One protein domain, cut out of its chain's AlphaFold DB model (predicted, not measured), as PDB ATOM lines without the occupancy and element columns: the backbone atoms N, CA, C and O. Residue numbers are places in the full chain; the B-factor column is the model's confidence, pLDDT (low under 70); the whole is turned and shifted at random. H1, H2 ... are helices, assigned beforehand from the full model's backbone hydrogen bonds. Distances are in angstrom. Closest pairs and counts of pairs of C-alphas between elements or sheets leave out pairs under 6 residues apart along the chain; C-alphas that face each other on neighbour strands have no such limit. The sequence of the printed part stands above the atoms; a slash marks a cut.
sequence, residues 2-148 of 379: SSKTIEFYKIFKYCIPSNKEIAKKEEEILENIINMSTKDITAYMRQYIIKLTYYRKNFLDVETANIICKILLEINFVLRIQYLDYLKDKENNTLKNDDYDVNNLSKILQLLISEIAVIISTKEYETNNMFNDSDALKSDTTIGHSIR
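What this domain is: This is residues 2 to 148 of the 379 residues of an uncharacterized protein of Brachyspira hyodysenteriae (strain ATCC 49526 / WA1) (UniProt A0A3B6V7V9). A long helix, H4, runs through the middle, with H3 and H5 side by side along one side of it and a cover of shorter helices, H2, H6, H7 and H8, packed on its other side. H1 lies at the edge of this cover, near the end of H2, and residues 88 to 93, with the last turn of H4, stick out at one end. The printed part has 147 residues, with eight named helices, H1 to H8 in chain order, and no named strand: the class is all helix. The whole is compact, with a radius of gyration of the C-alphas of 16.0 A and spans of 50 by 36 by 20 A.

Where its parts are: H1 holds residues 3 to 11, beginning at C-alpha 3 (165.086, 151.111, 262.257). H2, residues 20 to 33, is 20.0 A long from first to last C-alpha, H3, residues 38 to 55, 26.7 A, H4, residues 62 to 91, 43.6 A, and H5, residues 100 to 122, 32.8 A. C-alpha 62 is at (158.209, 154.617, 227.948). H6, residues 130 to 133, H7, residues 135 to 138, and H8, residues 142 to 148, follow; C-alpha 148 is at (171.464, 148.020, 233.808).

How they stand to each other: H4 is the hub, touching six helices. H3, H4 and H5 form an up and down bundle, each running against the one before. H3 and H4, a helical hairpin, only just touch, with 3 pairs of C-alphas within 8 A; the closest, Tyr 55 and Thr 64, are 7.2 A apart. H4 and H5, also a hairpin, only just touch, with 3 such pairs; the closest C-alphas, Ile 68 and Ile 116, are 6.9 A apart. H3 and H5 touch at a shallow tilt of 21 degrees, the same way, the C-alphas of Thr 42 and Leu 105 closest at 5.0 A. H2 touches H4 with residues 29 to 33 alone, at a steep tilt of 61 degrees; the C-alphas of Leu 30 and Phe 77 are closest, 6.6 A. H8 touches H4 at Ile 143 and Asn 76, closest C-alphas 6.4 A apart, H7 at Ala 136 and Cys 69, 6.1 A, and H6 at Met 130 and Val 62, 6.1 A. H1 only just touches H2, with 3 pairs, and is apart from H8. Each O i to N i+4 pair is within hydrogen-bond range in H1, H2, H4, H5 and H8, and 9 of 14 in H3; H6 and H7 are too short for one.

The domain as a whole: The C-alphas farthest apart, Asn 93 and Thr 127, are 50.3 A apart. The printed part has no cut and no long link. The mean pLDDT of the printed part is 91.9; residues 56 to 58 are under 70.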
ATOM      1  N   SER A   2     163.120 154.150 258.830       80.44
ATOM      2  CA  SER A   2     162.807 153.207 259.915       80.44
ATOM      3  C   SER A   2     164.063 152.501 260.477       80.44
ATOM      4  O   SER A   2     165.098 152.443 259.810       80.44
ATOM      5  N   SER A   3     163.973 151.887 261.669       85.81
ATOM      6  CA  SER A   3     165.086 151.111 262.257       85.81
ATOM      7  C   SER A   3     165.573 149.976 261.347       85.81
ATOM      8  O   SER A   3     166.776 149.740 261.268       85.81
ATOM      9  N   LYS A   4     164.662 149.295 260.636       89.06
ATOM     10  CA  LYS A   4     165.022 148.217 259.702       89.06
ATOM     11  C   LYS A   4     165.715 148.746 258.449       89.06
ATOM     12  O   LYS A   4     166.653 148.128 257.969       89.06
ATOM     13  N   THR A   5     165.293 149.905 257.941       92.06
ATOM     14  CA  THR A   5     165.931 150.562 256.785       92.06
ATOM     15  C   THR A   5     167.385 150.919 257.100       92.06
ATOM     16  O   THR A   5     168.277 150.692 256.289       92.06
ATOM     17  N   ILE A   6     167.637 151.421 258.314       91.12
ATOM     18  CA  ILE A   6     168.994 151.710 258.794       91.12
ATOM     19  C   ILE A   6     169.827 150.424 258.867       91.12
ATOM     20  O   ILE A   6     170.983 150.421 258.458       91.12
ATOM     21  N   GLU A   7     169.261 149.335 259.388       91.50
ATOM     22  CA  GLU A   7     169.941 148.038 259.464       91.50
ATOM     23  C   GLU A   7     170.264 147.467 258.077       91.50
ATOM     24  O   GLU A   7     171.398 147.054 257.842       91.50
ATOM     25  N   PHE A   8     169.320 147.542 257.136       94.38
ATOM     26  CA  PHE A   8     169.528 147.147 255.744       94.38
ATOM     27  C   PHE A   8     170.726 147.876 255.131       94.38
ATOM     28  O   PHE A   8     171.650 147.243 254.623       94.38
ATOM     29  N   TYR A   9     170.763 149.206 255.239       94.00
ATOM     30  CA  TYR A   9     171.841 150.000 254.652       94.00
ATOM     31  C   TYR A   9     173.171 149.929 255.411       94.00
ATOM     32  O   TYR A   9     174.205 150.271 254.844       94.00
ATOM     33  N   LYS A  10     173.199 149.451 256.660       92.56
ATOM     34  CA  LYS A  10     174.471 149.122 257.328       92.56
ATOM     35  C   LYS A  10     175.191 147.968 256.637       92.56
ATOM     36  O   LYS A  10     176.417 147.973 256.589       92.56
ATOM     37  N   ILE A  11     174.435 147.001 256.121       91.81
ATOM     38  CA  ILE A  11     174.968 145.838 255.404       91.81
ATOM     39  C   ILE A  11     175.179 146.207 253.932       91.81
ATOM     40  O   ILE A  11     176.269 146.039 253.395       91.81
ATOM     41  N   PHE A  12     174.173 146.811 253.302       93.62
ATOM     42  CA  PHE A  12     174.190 147.191 251.891       93.62
ATOM     43  C   PHE A  12     174.482 148.678 251.692       93.62
ATOM     44  O   PHE A  12     173.710 149.408 251.068       93.62
ATOM     45  N   LYS A  13     175.610 149.149 252.226       91.62
ATOM     46  CA  LYS A  13     175.966 150.581 252.208       91.62
ATOM     47  C   LYS A  13     176.049 151.186 250.799       91.62
ATOM     48  O   LYS A  13     175.770 152.366 250.627       91.62
ATOM     49  N   TYR A  14     176.359 150.366 249.795       91.44
ATOM     50  CA  TYR A  14     176.452 150.758 248.381       91.44
ATOM     51  C   TYR A  14     175.150 150.555 247.590       91.44
ATOM     52  O   TYR A  14     175.131 150.629 246.363       91.44
ATOM     53  N   CYS A  15     174.043 150.317 248.296       92.69
ATOM     54  CA  CYS A  15     172.687 150.405 247.753       92.69
ATOM     55  C   CYS A  15     172.042 151.780 247.992       92.69
ATOM     56  O   CYS A  15     170.857 151.928 247.723       92.69
ATOM     57  N   ILE A  16     172.780 152.770 248.513       93.31
ATOM     58  CA  ILE A  16     172.293 154.149 248.647       93.31
ATOM     59  C   ILE A  16     172.800 154.968 247.452       93.31
ATOM     60  O   ILE A  16     174.014 155.142 247.334       93.31
ATOM     61  N   PRO A  17     171.912 155.507 246.598       93.12
ATOM     62  CA  PRO A  17     172.319 156.350 245.478       93.12
ATOM     63  C   PRO A  17     173.006 157.639 245.933       93.12
ATOM     64  O   PRO A  17     172.580 158.271 246.904       93.12
ATOM     65  N   SER A  18     174.011 158.100 245.187       92.44
ATOM     66  CA  SER A  18     174.629 159.412 245.444       92.44
ATOM     67  C   SER A  18     173.685 160.576 245.111       92.44
ATOM     68  O   SER A  18     173.719 161.633 245.754       92.44
ATOM     69  N   ASN A  19     172.794 160.385 244.133       95.00
ATOM     70  CA  ASN A  19     171.744 161.342 243.811       95.00
ATOM     71  C   ASN A  19     170.644 161.311 244.884       95.00
ATOM     72  O   ASN A  19     169.888 160.349 244.991       95.00
ATOM     73  N   LYS A  20     170.504 162.414 245.629       94.88
ATOM     74  CA  LYS A  20     169.558 162.534 246.752       94.88
ATOM     75  C   LYS A  20     168.088 162.346 246.369       94.88
ATOM     76  O   LYS A  20     167.313 161.875 247.196       94.88
ATOM     77  N   GLU A  21     167.686 162.744 245.164       94.94
ATOM     78  CA  GLU A  21     166.299 162.583 244.718       94.94
ATOM     79  C   GLU A  21     165.995 161.111 244.430       94.94
ATOM     80  O   GLU A  21     164.987 160.589 244.906       94.94
ATOM     81  N   ILE A  22     166.902 160.436 243.716       95.00
ATOM     82  CA  ILE A  22     166.807 158.995 243.447       95.00
ATOM     83  C   ILE A  22     166.847 158.227 244.772       95.00
ATOM     84  O   ILE A  22     165.967 157.410 245.025       95.00
ATOM     85  N   ALA A  23     167.784 158.561 245.665       94.94
ATOM     86  CA  ALA A  23     167.907 157.933 246.978       94.94
ATOM     87  C   ALA A  23     166.620 158.025 247.801       94.94
ATOM     88  O   ALA A  23     166.202 157.035 248.393       94.94
ATOM     89  N   LYS A  24     165.949 159.184 247.797       94.81
ATOM     90  CA  LYS A  24     164.675 159.352 248.502       94.81
ATOM     91  C   LYS A  24     163.575 158.458 247.916       94.81
ATOM     92  O   LYS A  24     162.859 157.812 248.673       94.81
ATOM     93  N   LYS A  25     163.449 158.398 246.585       94.56
ATOM     94  CA  LYS A  25     162.457 157.538 245.912       94.56
ATOM     95  C   LYS A  25     162.717 156.055 246.193       94.56
ATOM     96  O   LYS A  25     161.784 155.309 246.476       94.56
ATOM     97  N   GLU A  26     163.977 155.630 246.131       95.25
ATOM     98  CA  GLU A  26     164.381 154.254 246.429       95.25
ATOM     99  C   GLU A  26     164.164 153.900 247.913       95.25
ATOM    100  O   GLU A  26     163.672 152.814 248.218       95.25
ATOM    101  N   GLU A  27     164.438 154.825 248.843       95.25
ATOM    102  CA  GLU A  27     164.144 154.659 250.273       95.25
ATOM    103  C   GLU A  27     162.643 154.475 250.530       95.25
ATOM    104  O   GLU A  27     162.267 153.556 251.255       95.25
ATOM    105  N   GLU A  28     161.786 155.295 249.915       94.69
ATOM    106  CA  GLU A  28     160.326 155.167 250.032       94.69
ATOM    107  C   GLU A  28     159.841 153.792 249.539       94.69
ATOM    108  O   GLU A  28     158.969 153.170 250.151       94.69
ATOM    109  N   ILE A  29     160.430 153.273 248.458       95.44
ATOM    110  CA  ILE A  29     160.139 151.924 247.953       95.44
ATOM    111  C   ILE A  29     160.569 150.857 248.967       95.44
ATOM    112  O   ILE A  29     159.781 149.965 249.290       95.44
ATOM    113  N   LEU A  30     161.788 150.955 249.504       96.31
ATOM    114  CA  LEU A  30     162.295 150.011 250.498       96.31
ATOM    115  C   LEU A  30     161.448 150.024 251.779       96.31
ATOM    116  O   LEU A  30     161.119 148.959 252.298       96.31
ATOM    117  N   GLU A  31     161.053 151.198 252.277       95.06
ATOM    118  CA  GLU A  31     160.226 151.331 253.484       95.06
ATOM    119  C   GLU A  31     158.861 150.639 253.345       95.06
ATOM    120  O   GLU A  31     158.375 150.046 254.314       95.06
ATOM    121  N   ASN A  32     158.288 150.634 252.136       94.44
ATOM    122  CA  ASN A  32     157.048 149.916 251.847       94.44
ATOM    123  C   ASN A  32     157.214 148.389 251.925       94.44
ATOM    124  O   ASN A  32     156.275 147.701 252.314       94.44
ATOM    125  N   ILE A  33     158.389 147.853 251.579       96.38
ATOM    126  CA  ILE A  33     158.617 146.404 251.444       96.38
ATOM    127  C   ILE A  33     159.243 145.796 252.706       96.38
ATOM    128  O   ILE A  33     158.847 144.712 253.122       96.38
ATOM    129  N   ILE A  34     160.188 146.480 253.356       95.75
ATOM    130  CA  ILE A  34     161.043 145.917 254.421       95.75
ATOM    131  C   ILE A  34     160.286 145.462 255.684       95.75
ATOM    132  O   ILE A  34     160.804 144.717 256.519       95.75
ATOM    133  N   ASN A  35     159.047 145.924 255.848       92.75
ATOM    134  CA  ASN A  35     158.187 145.558 256.971       92.75
ATOM    135  C   ASN A  35     157.175 144.455 256.641       92.75
ATOM    136  O   ASN A  35     156.530 143.951 257.557       92.75
ATOM    137  N   MET A  36     157.042 144.077 255.370       96.06
ATOM    138  CA  MET A  36     156.136 143.020 254.937       96.06
ATOM    139  C   MET A  36     156.679 141.640 255.325       96.06
ATOM    140  O   MET A  36     157.885 141.403 255.301       96.06
ATOM    141  N   SER A  37     155.785 140.705 255.654       95.50
ATOM    142  CA  SER A  37     156.169 139.294 255.766       95.50
ATOM    143  C   SER A  37     156.458 138.699 254.380       95.50
ATOM    144  O   SER A  37     155.946 139.193 253.376       95.50
ATOM    145  N   THR A  38     157.199 137.589 254.300       95.56
ATOM    146  CA  THR A  38     157.444 136.860 253.035       95.56
ATOM    147  C   THR A  38     156.142 136.550 252.284       95.56
ATOM    148  O   THR A  38     156.063 136.687 251.059       95.56
ATOM    149  N   LYS A  39     155.079 136.201 253.018       96.56
ATOM    150  CA  LYS A  39     153.738 135.970 252.472       96.56
ATOM    151  C   LYS A  39     153.123 137.239 251.873       96.56
ATOM    152  O   LYS A  39     152.578 137.183 250.768       96.56
ATOM    153  N   ASP A  40     153.228 138.369 252.568       97.19
ATOM    154  CA  ASP A  40     152.692 139.653 252.098       97.19
ATOM    155  C   ASP A  40     153.465 140.165 250.878       97.19
ATOM    156  O   ASP A  40     152.845 140.561 249.892       97.19
ATOM    157  N   ILE A  41     154.801 140.047 250.881       97.00
ATOM    158  CA  ILE A  41     155.652 140.343 249.716       97.00
ATOM    159  C   ILE A  41     155.213 139.492 248.524       97.00
ATOM    160  O   ILE A  41     155.049 140.000 247.418       97.00
ATOM    161  N   THR A  42     154.973 138.197 248.736       96.94
ATOM    162  CA  THR A  42     154.526 137.297 247.665       96.94
ATOM    163  C   THR A  42     153.194 137.747 247.066       96.94
ATOM    164  O   THR A  42     153.033 137.765 245.842       96.94
ATOM    165  N   ALA A  43     152.229 138.119 247.912       96.00
ATOM    166  CA  ALA A  43     150.929 138.613 247.469       96.00
ATOM    167  C   ALA A  43     151.050 139.949 246.721       96.00
ATOM    168  O   ALA A  43     150.406 140.121 245.685       96.00
ATOM    169  N   TYR A  44     151.898 140.855 247.210       95.88
ATOM    170  CA  TYR A  44     152.202 142.138 246.585       95.88
ATOM    171  C   TYR A  44     152.824 141.956 245.193       95.88
ATOM    172  O   TYR A  44     152.272 142.429 244.199       95.88
ATOM    173  N   MET A  45     153.894 141.164 245.093       96.19
ATOM    174  CA  MET A  45     154.605 140.897 243.840       96.19
ATOM    175  C   MET A  45     153.708 140.223 242.796       96.19
ATOM    176  O   MET A  45     153.736 140.572 241.615       96.19
ATOM    177  N   ARG A  46     152.826 139.309 243.219       94.81
ATOM    178  CA  ARG A  46     151.881 138.629 242.319       94.81
ATOM    179  C   ARG A  46     150.980 139.601 241.549       94.81
ATOM    180  O   ARG A  46     150.576 139.286 240.429       94.81
ATOM    181  N   GLN A  47     150.690 140.784 242.093       93.50
ATOM    182  CA  GLN A  47     149.878 141.795 241.407       93.50
ATOM    183  C   GLN A  47     150.549 142.306 240.122       93.50
ATOM    184  O   GLN A  47     149.855 142.655 239.164       93.50
ATOM    185  N   TYR A  48     151.885 142.308 240.059       94.56
ATOM    186  CA  TYR A  48     152.618 142.719 238.862       94.56
ATOM    187  C   TYR A  48     152.486 141.737 237.702       94.56
ATOM    188  O   TYR A  48     152.507 142.176 236.557       94.56
ATOM    189  N   ILE A  49     152.255 140.445 237.958       87.75
ATOM    190  CA  ILE A  49     152.062 139.448 236.889       87.75
ATOM    191  C   ILE A  49     150.858 139.835 236.022       87.75
ATOM    192  O   ILE A  49     150.925 139.814 234.792       87.75
ATOM    193  N   ILE A  50     149.762 140.250 236.663       82.62
ATOM    194  CA  ILE A  50     148.536 140.670 235.973       82.62
ATOM    195  C   ILE A  50     148.807 141.928 235.139       82.62
ATOM    196  O   ILE A  50     148.428 141.980 233.969       82.62
ATOM    197  N   LYS A  51     149.515 142.912 235.715       85.50
ATOM    198  CA  LYS A  51     149.892 144.150 235.017       85.50
ATOM    199  C   LYS A  51     150.767 143.861 233.793       85.50
ATOM    200  O   LYS A  51     150.440 144.301 232.700       85.50
ATOM    201  N   LEU A  52     151.827 143.067 233.944       85.31
ATOM    202  CA  LEU A  52     152.742 142.712 232.851       85.31
ATOM    203  C   LEU A  52     152.050 141.914 231.739       85.31
ATOM    204  O   LEU A  52     152.335 142.119 230.559       85.31
ATOM    205  N   THR A  53     151.079 141.063 232.086       75.56
ATOM    206  CA  THR A  53     150.301 140.298 231.097       75.56
ATOM    207  C   THR A  53     149.527 141.209 230.137       75.56
ATOM    208  O   THR A  53     149.383 140.872 228.962       75.56
ATOM    209  N   TYR A  54     149.060 142.376 230.595       76.50
ATOM    210  CA  TYR A  54     148.402 143.366 229.736       76.50
ATOM    211  C   TYR A  54     149.364 143.933 228.676       76.50
ATOM    212  O   TYR A  54     149.025 143.986 227.490       76.50
ATOM    213  N   TYR A  55     150.599 144.250 229.070       73.81
ATOM    214  CA  TYR A  55     151.617 144.839 228.191       73.81
ATOM    215  C   TYR A  55     152.205 143.859 227.164       73.81
ATOM    216  O   TYR A  55     152.784 144.276 226.161       73.81
ATOM    217  N   ARG A  56     151.964 142.548 227.310       66.44
ATOM    218  CA  ARG A  56     152.346 141.539 226.304       66.44
ATOM    219  C   ARG A  56     151.729 141.759 224.923       66.44
ATOM    220  O   ARG A  56     152.185 141.132 223.972       66.44
ATOM    221  N   LYS A  57     150.696 142.591 224.760       65.31
ATOM    222  CA  LYS A  57     150.014 142.772 223.464       65.31
ATOM    223  C   LYS A  57     150.534 143.951 222.637       65.31
ATOM    224  O   LYS A  57     150.473 143.872 221.416       65.31
ATOM    225  N   ASN A  58     151.134 144.959 223.264       68.62
ATOM    226  CA  ASN A  58     151.537 146.203 222.595       68.62
ATOM    227  C   ASN A  58     153.049 146.243 222.316       68.62
ATOM    228  O   ASN A  58     153.757 145.286 222.637       68.62
ATOM    229  N   PHE A  59     153.532 147.305 221.667       83.12
ATOM    230  CA  PHE A  59     154.960 147.638 221.650       83.12
ATOM    231  C   PHE A  59     155.406 148.079 223.055       83.12
ATOM    232  O   PHE A  59     154.567 148.363 223.910       83.12
ATOM    233  N   LEU A  60     156.714 148.090 223.305       88.31
ATOM    234  CA  LEU A  60     157.259 148.564 224.571       88.31
ATOM    235  C   LEU A  60     157.366 150.093 224.528       88.31
ATOM    236  O   LEU A  60     158.186 150.627 223.781       88.31
ATOM    237  N   ASP A  61     156.520 150.777 225.294       88.75
ATOM    238  CA  ASP A  61     156.516 152.236 225.443       88.75
ATOM    239  C   ASP A  61     157.271 152.694 226.702       88.75
ATOM    240  O   ASP A  61     157.659 151.895 227.563       88.75
ATOM    241  N   VAL A  62     157.492 154.008 226.811       88.88
ATOM    242  CA  VAL A  62     158.209 154.617 227.948       88.88
ATOM    243  C   VAL A  62     157.502 154.363 229.288       88.88
ATOM    244  O   VAL A  62     158.161 154.168 230.313       88.88
ATOM    245  N   GLU A  63     156.167 154.338 229.312       88.75
ATOM    246  CA  GLU A  63     155.397 154.063 230.533       88.75
ATOM    247  C   GLU A  63     155.645 152.634 231.032       88.75
ATOM    248  O   GLU A  63     156.001 152.423 232.196       88.75
ATOM    249  N   THR A  64     155.541 151.654 230.135       89.88
ATOM    250  CA  THR A  64     155.805 150.242 230.424       89.88
ATOM    251  C   THR A  64     157.257 150.039 230.847       89.88
ATOM    252  O   THR A  64     157.513 149.316 231.811       89.88
ATOM    253  N   ALA A  65     158.210 150.699 230.182       92.19
ATOM    254  CA  ALA A  65     159.623 150.643 230.551       92.19
ATOM    255  C   ALA A  65     159.864 151.140 231.987       92.19
ATOM    256  O   ALA A  65     160.556 150.477 232.760       92.19
ATOM    257  N   ASN A  66     159.233 152.248 232.385       91.69
ATOM    258  CA  ASN A  66     159.319 152.767 233.753       91.69
ATOM    259  C   ASN A  66     158.687 151.819 234.781       91.69
ATOM    260  O   ASN A  66     159.241 151.628 235.866       91.69
ATOM    261  N   ILE A  67     157.559 151.184 234.444       92.50
ATOM    262  CA  ILE A  67     156.938 150.157 235.293       92.50
ATOM    263  C   ILE A  67     157.879 148.959 235.457       92.50
ATOM    264  O   ILE A  67     158.068 148.492 236.578       92.50
ATOM    265  N   ILE A  68     158.501 148.486 234.374       94.81
ATOM    266  CA  ILE A  68     159.491 147.403 234.419       94.81
ATOM    267  C   ILE A  68     160.664 147.783 235.327       94.81
ATOM    268  O   ILE A  68     160.996 147.011 236.223       94.81
ATOM    269  N   CYS A  69     161.250 148.972 235.161       95.94
ATOM    270  CA  CYS A  69     162.348 149.439 236.012       95.94
ATOM    271  C   CYS A  69     161.956 149.484 237.490       95.94
ATOM    272  O   CYS A  69     162.724 149.040 238.342       95.94
ATOM    273  N   LYS A  70     160.745 149.962 237.799       95.25
ATOM    274  CA  LYS A  70     160.218 149.953 239.166       95.25
ATOM    275  C   LYS A  70     160.091 148.531 239.717       95.25
ATOM    276  O   LYS A  70     160.524 148.279 240.836       95.25
ATOM    277  N   ILE A  71     159.534 147.597 238.942       96.94
ATOM    278  CA  ILE A  71     159.400 146.197 239.371       96.94
ATOM    279  C   ILE A  71     160.783 145.581 239.616       96.94
ATOM    280  O   ILE A  71     160.984 144.931 240.635       96.94
ATOM    281  N   LEU A  72     161.755 145.809 238.728       97.81
ATOM    282  CA  LEU A  72     163.121 145.295 238.883       97.81
ATOM    283  C   LEU A  72     163.824 145.854 240.129       97.81
ATOM    284  O   LEU A  72     164.540 145.118 240.810       97.81
ATOM    285  N   LEU A  73     163.596 147.129 240.450       97.38
ATOM    286  CA  LEU A  73     164.078 147.764 241.676       97.38
ATOM    287  C   LEU A  73     163.472 147.113 242.927       97.38
ATOM    288  O   LEU A  73     164.196 146.723 243.841       97.38
ATOM    289  N   GLU A  74     162.155 146.912 242.946       97.81
ATOM    290  CA  GLU A  74     161.468 146.242 244.053       97.81
ATOM    291  C   GLU A  74     161.915 144.780 244.216       97.81
ATOM    292  O   GLU A  74     162.154 144.330 245.337       97.81
ATOM    293  N   ILE A  75     162.104 144.051 243.110       98.19
ATOM    294  CA  ILE A  75     162.662 142.691 243.114       98.19
ATOM    295  C   ILE A  75     164.062 142.688 243.739       98.19
ATOM    296  O   ILE A  75     164.345 141.831 244.572       98.19
ATOM    297  N   ASN A  76     164.924 143.648 243.393       97.62
ATOM    298  CA  ASN A  76     166.270 143.752 243.962       97.62
ATOM    299  C   ASN A  76     166.259 143.968 245.481       97.62
ATOM    300  O   ASN A  76     167.061 143.353 246.189       97.62
ATOM    301  N   PHE A  77     165.348 144.801 245.993       97.62
ATOM    302  CA  PHE A  77     165.174 144.966 247.437       97.62
ATOM    303  C   PHE A  77     164.678 143.684 248.098       97.62
ATOM    304  O   PHE A  77     165.234 143.268 249.114       97.62
ATOM    305  N   VAL A  78     163.685 143.014 247.507       98.19
ATOM    306  CA  VAL A  78     163.182 141.736 248.026       98.19
ATOM    307  C   VAL A  78     164.283 140.680 248.065       98.19
ATOM    308  O   VAL A  78     164.443 140.026 249.091       98.19
ATOM    309  N   LEU A  79     165.071 140.527 246.997       97.69
ATOM    310  CA  LEU A  79     166.178 139.568 246.960       97.69
ATOM    311  C   LEU A  79     167.195 139.838 248.077       97.69
ATOM    312  O   LEU A  79     167.638 138.896 248.730       97.69
ATOM    313  N   ARG A  80     167.514 141.110 248.355       97.12
ATOM    314  CA  ARG A  80     168.440 141.493 249.434       97.12
ATOM    315  C   ARG A  80     167.852 141.250 250.820       97.12
ATOM    316  O   ARG A  80     168.558 140.755 251.690       97.12
ATOM    317  N   ILE A  81     166.562 141.518 251.024       96.75
ATOM    318  CA  ILE A  81     165.861 141.169 252.272       96.75
ATOM    319  C   ILE A  81     165.912 139.650 252.495       96.75
ATOM    320  O   ILE A  81     166.297 139.199 253.569       96.75
ATOM    321  N   GLN A  82     165.616 138.856 251.463       96.88
ATOM    322  CA  GLN A  82     165.694 137.395 251.544       96.88
ATOM    323  C   GLN A  82     167.127 136.889 251.755       96.88
ATOM    324  O   GLN A  82     167.323 135.866 252.409       96.88
ATOM    325  N   TYR A  83     168.135 137.603 251.249       96.75
ATOM    326  CA  TYR A  83     169.533 137.303 251.538       96.75
ATOM    327  C   TYR A  83     169.882 137.545 253.016       96.75
ATOM    328  O   TYR A  83     170.563 136.715 253.617       96.75
ATOM    329  N   LEU A  84     169.376 138.620 253.633       95.44
ATOM    330  CA  LEU A  84     169.546 138.865 255.073       95.44
ATOM    331  C   LEU A  84     168.901 137.767 255.921       95.44
ATOM    332  O   LEU A  84     169.540 137.255 256.843       95.44
ATOM    333  N   ASP A  85     167.672 137.374 255.582       94.62
ATOM    334  CA  ASP A  85     166.977 136.271 256.252       94.62
ATOM    335  C   ASP A  85     167.774 134.964 256.108       94.62
ATOM    336  O   ASP A  85     168.022 134.271 257.095       94.62
ATOM    337  N   TYR A  86     168.282 134.677 254.903       95.25
ATOM    338  CA  TYR A  86     169.151 133.527 254.645       95.25
ATOM    339  C   TYR A  86     170.425 133.546 255.500       95.25
ATOM    340  O   TYR A  86     170.784 132.513 256.066       95.25
ATOM    341  N   LEU A  87     171.115 134.685 255.615       95.12
ATOM    342  CA  LEU A  87     172.316 134.798 256.447       95.12
ATOM    343  C   LEU A  87     172.002 134.527 257.920       95.12
ATOM    344  O   LEU A  87     172.697 133.734 258.556       95.12
ATOM    345  N   LYS A  88     170.926 135.131 258.431       94.44
ATOM    346  CA  LYS A  88     170.476 134.950 259.810       94.44
ATOM    347  C   LYS A  88     170.104 133.496 260.095       94.44
ATOM    348  O   LYS A  88     170.510 132.947 261.118       94.44
ATOM    349  N   ASP A  89     169.353 132.855 259.207       94.00
ATOM    350  CA  ASP A  89     168.959 131.458 259.383       94.00
ATOM    351  C   ASP A  89     170.146 130.502 259.256       94.00
ATOM    352  O   ASP A  89     170.215 129.484 259.948       94.00
ATOM    353  N   LYS A  90     171.113 130.830 258.393       93.06
ATOM    354  CA  LYS A  90     172.347 130.057 258.249       93.06
ATOM    355  C   LYS A  90     173.177 130.100 259.525       93.06
ATOM    356  O   LYS A  90     173.630 129.054 259.980       93.06
ATOM    357  N   GLU A  91     173.360 131.285 260.099       94.38
ATOM    358  CA  GLU A  91     174.109 131.485 261.343       94.38
ATOM    359  C   GLU A  91     173.459 130.748 262.524       94.38
ATOM    360  O   GLU A  91     174.147 130.113 263.322       94.38
ATOM    361  N   ASN A  92     172.124 130.748 262.585       94.50
ATOM    362  CA  ASN A  92     171.364 130.081 263.642       94.50
ATOM    363  C   ASN A  92     171.123 128.578 263.398       94.50
ATOM    364  O   ASN A  92     170.500 127.922 264.231       94.50
ATOM    365  N   ASN A  93     171.613 128.009 262.288       90.62
ATOM    366  CA  ASN A  93     171.331 126.633 261.852       90.62
ATOM    367  C   ASN A  93     169.823 126.318 261.726       90.62
ATOM    368  O   ASN A  93     169.385 125.199 261.995       90.62
ATOM    369  N   THR A  94     169.023 127.300 261.306       91.69
ATOM    370  CA  THR A  94     167.562 127.201 261.148       91.69
ATOM    371  C   THR A  94     167.098 127.170 259.693       91.69
ATOM    372  O   THR A  94     165.894 127.144 259.450       91.69
ATOM    373  N   LEU A  95     168.020 127.133 258.724       89.38
ATOM    374  CA  LEU A  95     167.686 127.054 257.298       89.38
ATOM    375  C   LEU A  95     166.805 125.842 256.976       89.38
ATOM    376  O   LEU A  95     167.194 124.691 257.190       89.38
ATOM    377  N   LYS A  96     165.647 126.112 256.372       86.25
ATOM    378  CA  LYS A  96     164.703 125.098 255.894       86.25
ATOM    379  C   LYS A  96     164.581 125.159 254.380       86.25
ATOM    380  O   LYS A  96     164.153 126.159 253.805       86.25
ATOM    381  N   ASN A  97     164.942 124.069 253.711       80.94
ATOM    382  CA  ASN A  97     164.826 123.977 252.252       80.94
ATOM    383  C   ASN A  97     163.369 123.832 251.774       80.94
ATOM    384  O   ASN A  97     163.071 124.085 250.608       80.94
ATOM    385  N   ASP A  98     162.461 123.439 252.664       84.62
ATOM    386  CA  ASP A  98     161.044 123.193 252.403       84.62
ATOM    387  C   ASP A  98     160.122 124.329 252.878       84.62
ATOM    388  O   ASP A  98     158.902 124.180 252.808       84.62
ATOM    389  N   ASP A  99     160.672 125.481 253.288       90.75
ATOM    390  CA  ASP A  99     159.874 126.633 253.714       90.75
ATOM    391  C   ASP A  99     158.898 127.076 252.611       90.75
ATOM    392  O   ASP A  99     159.296 127.499 251.520       90.75
ATOM    393  N   TYR A 100     157.599 126.944 252.892       92.31
ATOM    394  CA  TYR A 100     156.536 127.175 251.919       92.31
ATOM    395  C   TYR A 100     156.488 128.624 251.427       92.31
ATOM    396  O   TYR A 100     156.311 128.849 250.225       92.31
ATOM    397  N   ASP A 101     156.654 129.597 252.321       93.69
ATOM    398  CA  ASP A 101     156.521 131.009 251.973       93.69
ATOM    399  C   ASP A 101     157.722 131.466 251.141       93.69
ATOM    400  O   ASP A 101     157.534 132.086 250.092       93.69
ATOM    401  N   VAL A 102     158.941 131.061 251.518       93.81
ATOM    402  CA  VAL A 102     160.153 131.320 250.719       93.81
ATOM    403  C   VAL A 102     160.049 130.645 249.348       93.81
ATOM    404  O   VAL A 102     160.369 131.244 248.320       93.81
ATOM    405  N   ASN A 103     159.548 129.406 249.302       94.00
ATOM    406  CA  ASN A 103     159.340 128.665 248.055       94.00
ATOM    407  C   ASN A 103     158.346 129.351 247.118       94.00
ATOM    408  O   ASN A 103     158.563 129.415 245.906       94.00
ATOM    409  N   ASN A 104     157.238 129.844 247.663       95.25
ATOM    410  CA  ASN A 104     156.217 130.533 246.889       95.25
ATOM    411  C   ASN A 104     156.722 131.899 246.399       95.25
ATOM    412  O   ASN A 104     156.528 132.223 245.226       95.25
ATOM    413  N   LEU A 105     157.433 132.652 247.245       96.81
ATOM    414  CA  LEU A 105     158.053 133.916 246.853       96.81
ATOM    415  C   LEU A 105     159.043 133.713 245.703       96.81
ATOM    416  O   LEU A 105     158.922 134.374 244.674       96.81
ATOM    417  N   SER A 106     159.963 132.757 245.841       96.56
ATOM    418  CA  SER A 106     160.944 132.424 244.804       96.56
ATOM    419  C   SER A 106     160.282 132.130 243.456       96.56
ATOM    420  O   SER A 106     160.659 132.715 242.442       96.56
ATOM    421  N   LYS A 107     159.226 131.304 243.434       95.31
ATOM    422  CA  LYS A 107     158.468 131.010 242.205       95.31
ATOM    423  C   LYS A 107     157.845 132.263 241.591       95.31
ATOM    424  O   LYS A 107     157.901 132.435 240.377       95.31
ATOM    425  N   ILE A 108     157.252 133.135 242.407       96.19
ATOM    426  CA  ILE A 108     156.639 134.381 241.925       96.19
ATOM    427  C   ILE A 108     157.691 135.332 241.351       96.19
ATOM    428  O   ILE A 108     157.458 135.894 240.282       96.19
ATOM    429  N   LEU A 109     158.850 135.476 241.998       96.94
ATOM    430  CA  LEU A 109     159.940 136.302 241.477       96.94
ATOM    431  C   LEU A 109     160.495 135.737 240.167       96.94
ATOM    432  O   LEU A 109     160.612 136.481 239.200       96.94
ATOM    433  N   GLN A 110     160.756 134.428 240.091       95.62
ATOM    434  CA  GLN A 110     161.211 133.786 238.853       95.62
ATOM    435  C   GLN A 110     160.219 134.012 237.706       95.62
ATOM    436  O   GLN A 110     160.633 134.378 236.608       95.62
ATOM    437  N   LEU A 111     158.913 133.865 237.959       94.62
ATOM    438  CA  LEU A 111     157.877 134.154 236.965       94.62
ATOM    439  C   LEU A 111     157.906 135.623 236.530       94.62
ATOM    440  O   LEU A 111     157.957 135.885 235.337       94.62
ATOM    441  N   LEU A 112     157.931 136.576 237.464       95.94
ATOM    442  CA  LEU A 112     157.983 138.005 237.135       95.94
ATOM    443  C   LEU A 112     159.204 138.372 236.294       95.94
ATOM    444  O   LEU A 112     159.074 139.072 235.293       95.94
ATOM    445  N   ILE A 113     160.380 137.882 236.679       96.31
ATOM    446  CA  ILE A 113     161.621 138.140 235.949       96.31
ATOM    447  C   ILE A 113     161.540 137.529 234.546       96.31
ATOM    448  O   ILE A 113     161.903 138.186 233.573       96.31
ATOM    449  N   SER A 114     160.996 136.312 234.427       94.19
ATOM    450  CA  SER A 114     160.767 135.652 233.136       94.19
ATOM    451  C   SER A 114     159.836 136.472 232.243       94.19
ATOM    452  O   SER A 114     160.122 136.670 231.065       94.19
ATOM    453  N   GLU A 115     158.738 136.982 232.803       93.06
ATOM    454  CA  GLU A 115     157.780 137.829 232.092       93.06
ATOM    455  C   GLU A 115     158.429 139.104 231.557       93.06
ATOM    456  O   GLU A 115     158.281 139.434 230.378       93.06
ATOM    457  N   ILE A 116     159.197 139.792 232.402       95.56
ATOM    458  CA  ILE A 116     159.938 140.993 232.017       95.56
ATOM    459  C   ILE A 116     160.955 140.662 230.919       95.56
ATOM    460  O   ILE A 116     161.008 141.359 229.906       95.56
ATOM    461  N   ALA A 117     161.725 139.583 231.080       95.06
ATOM    462  CA  ALA A 117     162.728 139.177 230.104       95.06
ATOM    463  C   ALA A 117     162.107 138.864 228.735       95.06
ATOM    464  O   ALA A 117     162.637 139.283 227.706       95.06
ATOM    465  N   VAL A 118     160.948 138.198 228.711       91.38
ATOM    466  CA  VAL A 118     160.197 137.923 227.477       91.38
ATOM    467  C   VAL A 118     159.680 139.211 226.840       91.38
ATOM    468  O   VAL A 118     159.780 139.359 225.621       91.38
ATOM    469  N   ILE A 119     159.154 140.155 227.627       91.94
ATOM    470  CA  ILE A 119     158.694 141.453 227.111       91.94
ATOM    471  C   ILE A 119     159.856 142.194 226.439       91.94
ATOM    472  O   ILE A 119     159.744 142.562 225.274       91.94
ATOM    473  N   ILE A 120     160.990 142.336 227.125       92.75
ATOM    474  CA  ILE A 120     162.190 142.995 226.585       92.75
ATOM    475  C   ILE A 120     162.703 142.257 225.340       92.75
ATOM    476  O   ILE A 120     163.122 142.883 224.370       92.75
ATOM    477  N   SER A 121     162.652 140.922 225.338       89.25
ATOM    478  CA  SER A 121     163.225 140.113 224.261       89.25
ATOM    479  C   SER A 121     162.408 140.082 222.973       89.25
ATOM    480  O   SER A 121     162.971 139.954 221.884       89.25
ATOM    481  N   THR A 122     161.087 140.198 223.080       85.44
ATOM    482  CA  THR A 122     160.181 139.949 221.951       85.44
ATOM    483  C   THR A 122     159.519 141.202 221.396       85.44
ATOM    484  O   THR A 122     158.941 141.144 220.309       85.44
ATOM    485  N   LYS A 123     159.564 142.327 222.119       84.62
ATOM    486  CA  LYS A 123     158.856 143.549 221.734       84.62
ATOM    487  C   LYS A 123     159.725 144.519 220.957       84.62
ATOM    488  O   LYS A 123     160.906 144.696 221.230       84.62
ATOM    489  N   GLU A 124     159.087 145.188 220.003       85.88
ATOM    490  CA  GLU A 124     159.647 146.385 219.391       85.88
ATOM    491  C   GLU A 124     159.550 147.556 220.364       85.88
ATOM    492  O   GLU A 124     158.592 147.680 221.131       85.88
ATOM    493  N   TYR A 125     160.579 148.391 220.332       89.81
ATOM    494  CA  TYR A 125     160.743 149.519 221.228       89.81
ATOM    495  C   TYR A 125     160.183 150.777 220.566       89.81
ATOM    496  O   TYR A 125     160.536 151.062 219.422       89.81
ATOM    497  N   GLU A 126     159.376 151.557 221.288       86.62
ATOM    498  CA  GLU A 126     158.883 152.863 220.825       86.62
ATOM    499  C   GLU A 126     160.038 153.798 220.440       86.62
ATOM    500  O   GLU A 126     160.036 154.437 219.387       86.62
ATOM    501  N   THR A 127     161.056 153.852 221.298       85.31
ATOM    502  CA  THR A 127     162.260 154.655 221.103       85.31
ATOM    503  C   THR A 127     163.504 153.849 221.463       85.31
ATOM    504  O   THR A 127     163.501 153.010 222.368       85.31
ATOM    505  N   ASN A 128     164.607 154.087 220.747       83.69
ATOM    506  CA  ASN A 128     165.882 153.465 221.106       83.69
ATOM    507  C   ASN A 128     166.303 153.938 222.499       83.69
ATOM    508  O   ASN A 128     166.162 155.117 222.810       83.69
ATOM    509  N   ASN A 129     166.902 153.043 223.285       86.69
ATOM    510  CA  ASN A 129     167.463 153.372 224.596       86.69
ATOM    511  C   ASN A 129     166.450 153.903 225.631       86.69
ATOM    512  O   ASN A 129     166.874 154.542 226.588       86.69
ATOM    513  N   MET A 130     165.149 153.612 225.494       89.00
ATOM    514  CA  MET A 130     164.092 154.141 226.379       89.00
ATOM    515  C   MET A 130     164.338 153.933 227.885       89.00
ATOM    516  O   MET A 130     163.912 154.741 228.702       89.00
ATOM    517  N   PHE A 131     165.051 152.870 228.266       91.56
ATOM    518  CA  PHE A 131     165.365 152.582 229.665       91.56
ATOM    519  C   PHE A 131     166.384 153.559 230.273       91.56
ATOM    520  O   PHE A 131     166.392 153.743 231.493       91.56
ATOM    521  N   ASN A 132     167.237 154.190 229.453       87.25
ATOM    522  CA  ASN A 132     168.367 155.008 229.911       87.25
ATOM    523  C   ASN A 132     167.935 156.221 230.745       87.25
ATOM    524  O   ASN A 132     168.717 156.710 231.562       87.25
ATOM    525  N   ASP A 133     166.709 156.705 230.545       83.75
ATOM    526  CA  ASP A 133     166.190 157.872 231.253       83.75
ATOM    527  C   ASP A 133     165.531 157.541 232.594       83.75
ATOM    528  O   ASP A 133     165.260 158.463 233.369       83.75
ATOM    529  N   SER A 134     165.328 156.261 232.907       91.31
ATOM    530  CA  SER A 134     164.749 155.848 234.186       91.31
ATOM    531  C   SER A 134     165.717 156.063 235.357       91.31
ATOM    532  O   SER A 134     166.928 155.854 235.237       91.31
ATOM    533  N   ASP A 135     165.173 156.444 236.517       89.69
ATOM    534  CA  ASP A 135     165.953 156.678 237.742       89.69
ATOM    535  C   ASP A 135     166.758 155.431 238.151       89.69
ATOM    536  O   ASP A 135     167.931 155.543 238.506       89.69
ATOM    537  N   ALA A 136     166.181 154.234 237.987       88.94
ATOM    538  CA  ALA A 136     166.834 152.963 238.305       88.94
ATOM    539  C   ALA A 136     168.131 152.732 237.507       88.94
ATOM    540  O   ALA A 136     169.101 152.209 238.048       88.94
ATOM    541  N   LEU A 137     168.185 153.146 236.233       92.06
ATOM    542  CA  LEU A 137     169.399 153.014 235.418       92.06
ATOM    543  C   LEU A 137     170.405 154.149 235.664       92.06
ATOM    544  O   LEU A 137     171.598 153.976 235.398       92.06
ATOM    545  N   LYS A 138     169.947 155.298 236.175       90.81
ATOM    546  CA  LYS A 138     170.795 156.437 236.570       90.81
ATOM    547  C   LYS A 138     171.451 156.248 237.940       90.81
ATOM    548  O   LYS A 138     172.473 156.877 238.191       90.81
ATOM    549  N   SER A 139     170.875 155.399 238.790       89.88
ATOM    550  CA  SER A 139     171.389 155.032 240.113       89.88
ATOM    551  C   SER A 139     172.792 154.418 240.014       89.88
ATOM    552  O   SER A 139     173.010 153.472 239.261       89.88
ATOM    553  N   ASP A 140     173.759 154.940 240.763       90.25
ATOM    554  CA  ASP A 140     175.159 154.485 240.806       90.25
ATOM    555  C   ASP A 140     175.399 153.330 241.793       90.25
ATOM    556  O   ASP A 140     176.534 152.965 242.080       90.25
ATOM    557  N   THR A 141     174.319 152.735 242.293       93.19
ATOM    558  CA  THR A 141     174.333 151.653 243.280       93.19
ATOM    559  C   THR A 141     174.565 150.276 242.661       93.19
ATOM    560  O   THR A 141     174.393 150.080 241.454       93.19
ATOM    561  N   THR A 142     174.832 149.272 243.506       93.88
ATOM    562  CA  THR A 142     174.871 147.857 243.079       93.88
ATOM    563  C   THR A 142     173.513 147.356 242.561       93.88
ATOM    564  O   THR A 142     173.452 146.496 241.679       93.88
ATOM    565  N   ILE A 143     172.400 147.937 243.031       95.38
ATOM    566  CA  ILE A 143     171.059 147.687 242.476       95.38
ATOM    567  C   ILE A 143     170.933 148.291 241.075       95.38
ATOM    568  O   ILE A 143     170.503 147.605 240.147       95.38
ATOM    569  N   GLY A 144     171.333 149.555 240.900       95.75
ATOM    570  CA  GLY A 144     171.321 150.220 239.598       95.75
ATOM    571  C   GLY A 144     172.180 149.485 238.568       95.75
ATOM    572  O   GLY A 144     171.748 149.285 237.431       95.75
ATOM    573  N   HIS A 145     173.354 149.005 238.986       95.81
ATOM    574  CA  HIS A 145     174.214 148.118 238.205       95.81
ATOM    575  C   HIS A 145     173.482 146.841 237.770       95.81
ATOM    576  O   HIS A 145     173.319 146.606 236.571       95.81
ATOM    577  N   SER A 146     172.920 146.088 238.722       96.44
ATOM    578  CA  SER A 146     172.179 144.849 238.442       96.44
ATOM    579  C   SER A 146     171.048 145.063 237.425       96.44
ATOM    580  O   SER A 146     170.844 144.246 236.527       96.44
ATOM    581  N   ILE A 147     170.323 146.184 237.519       97.62
ATOM    582  CA  ILE A 147     169.232 146.526 236.594       97.62
ATOM    583  C   ILE A 147     169.768 146.894 235.202       97.62
ATOM    584  O   ILE A 147     169.219 146.436 234.198       97.62
ATOM    585  N   ARG A 148     170.842 147.690 235.102       97.19
ATOM    586  CA  ARG A 148     171.464 148.020 233.808       97.19
ATOM    587  C   ARG A 148     171.968 146.773 233.094       97.19
ATOM    588  O   ARG A 148     171.647 146.580 231.919       97.19
TER     589      ARG A 148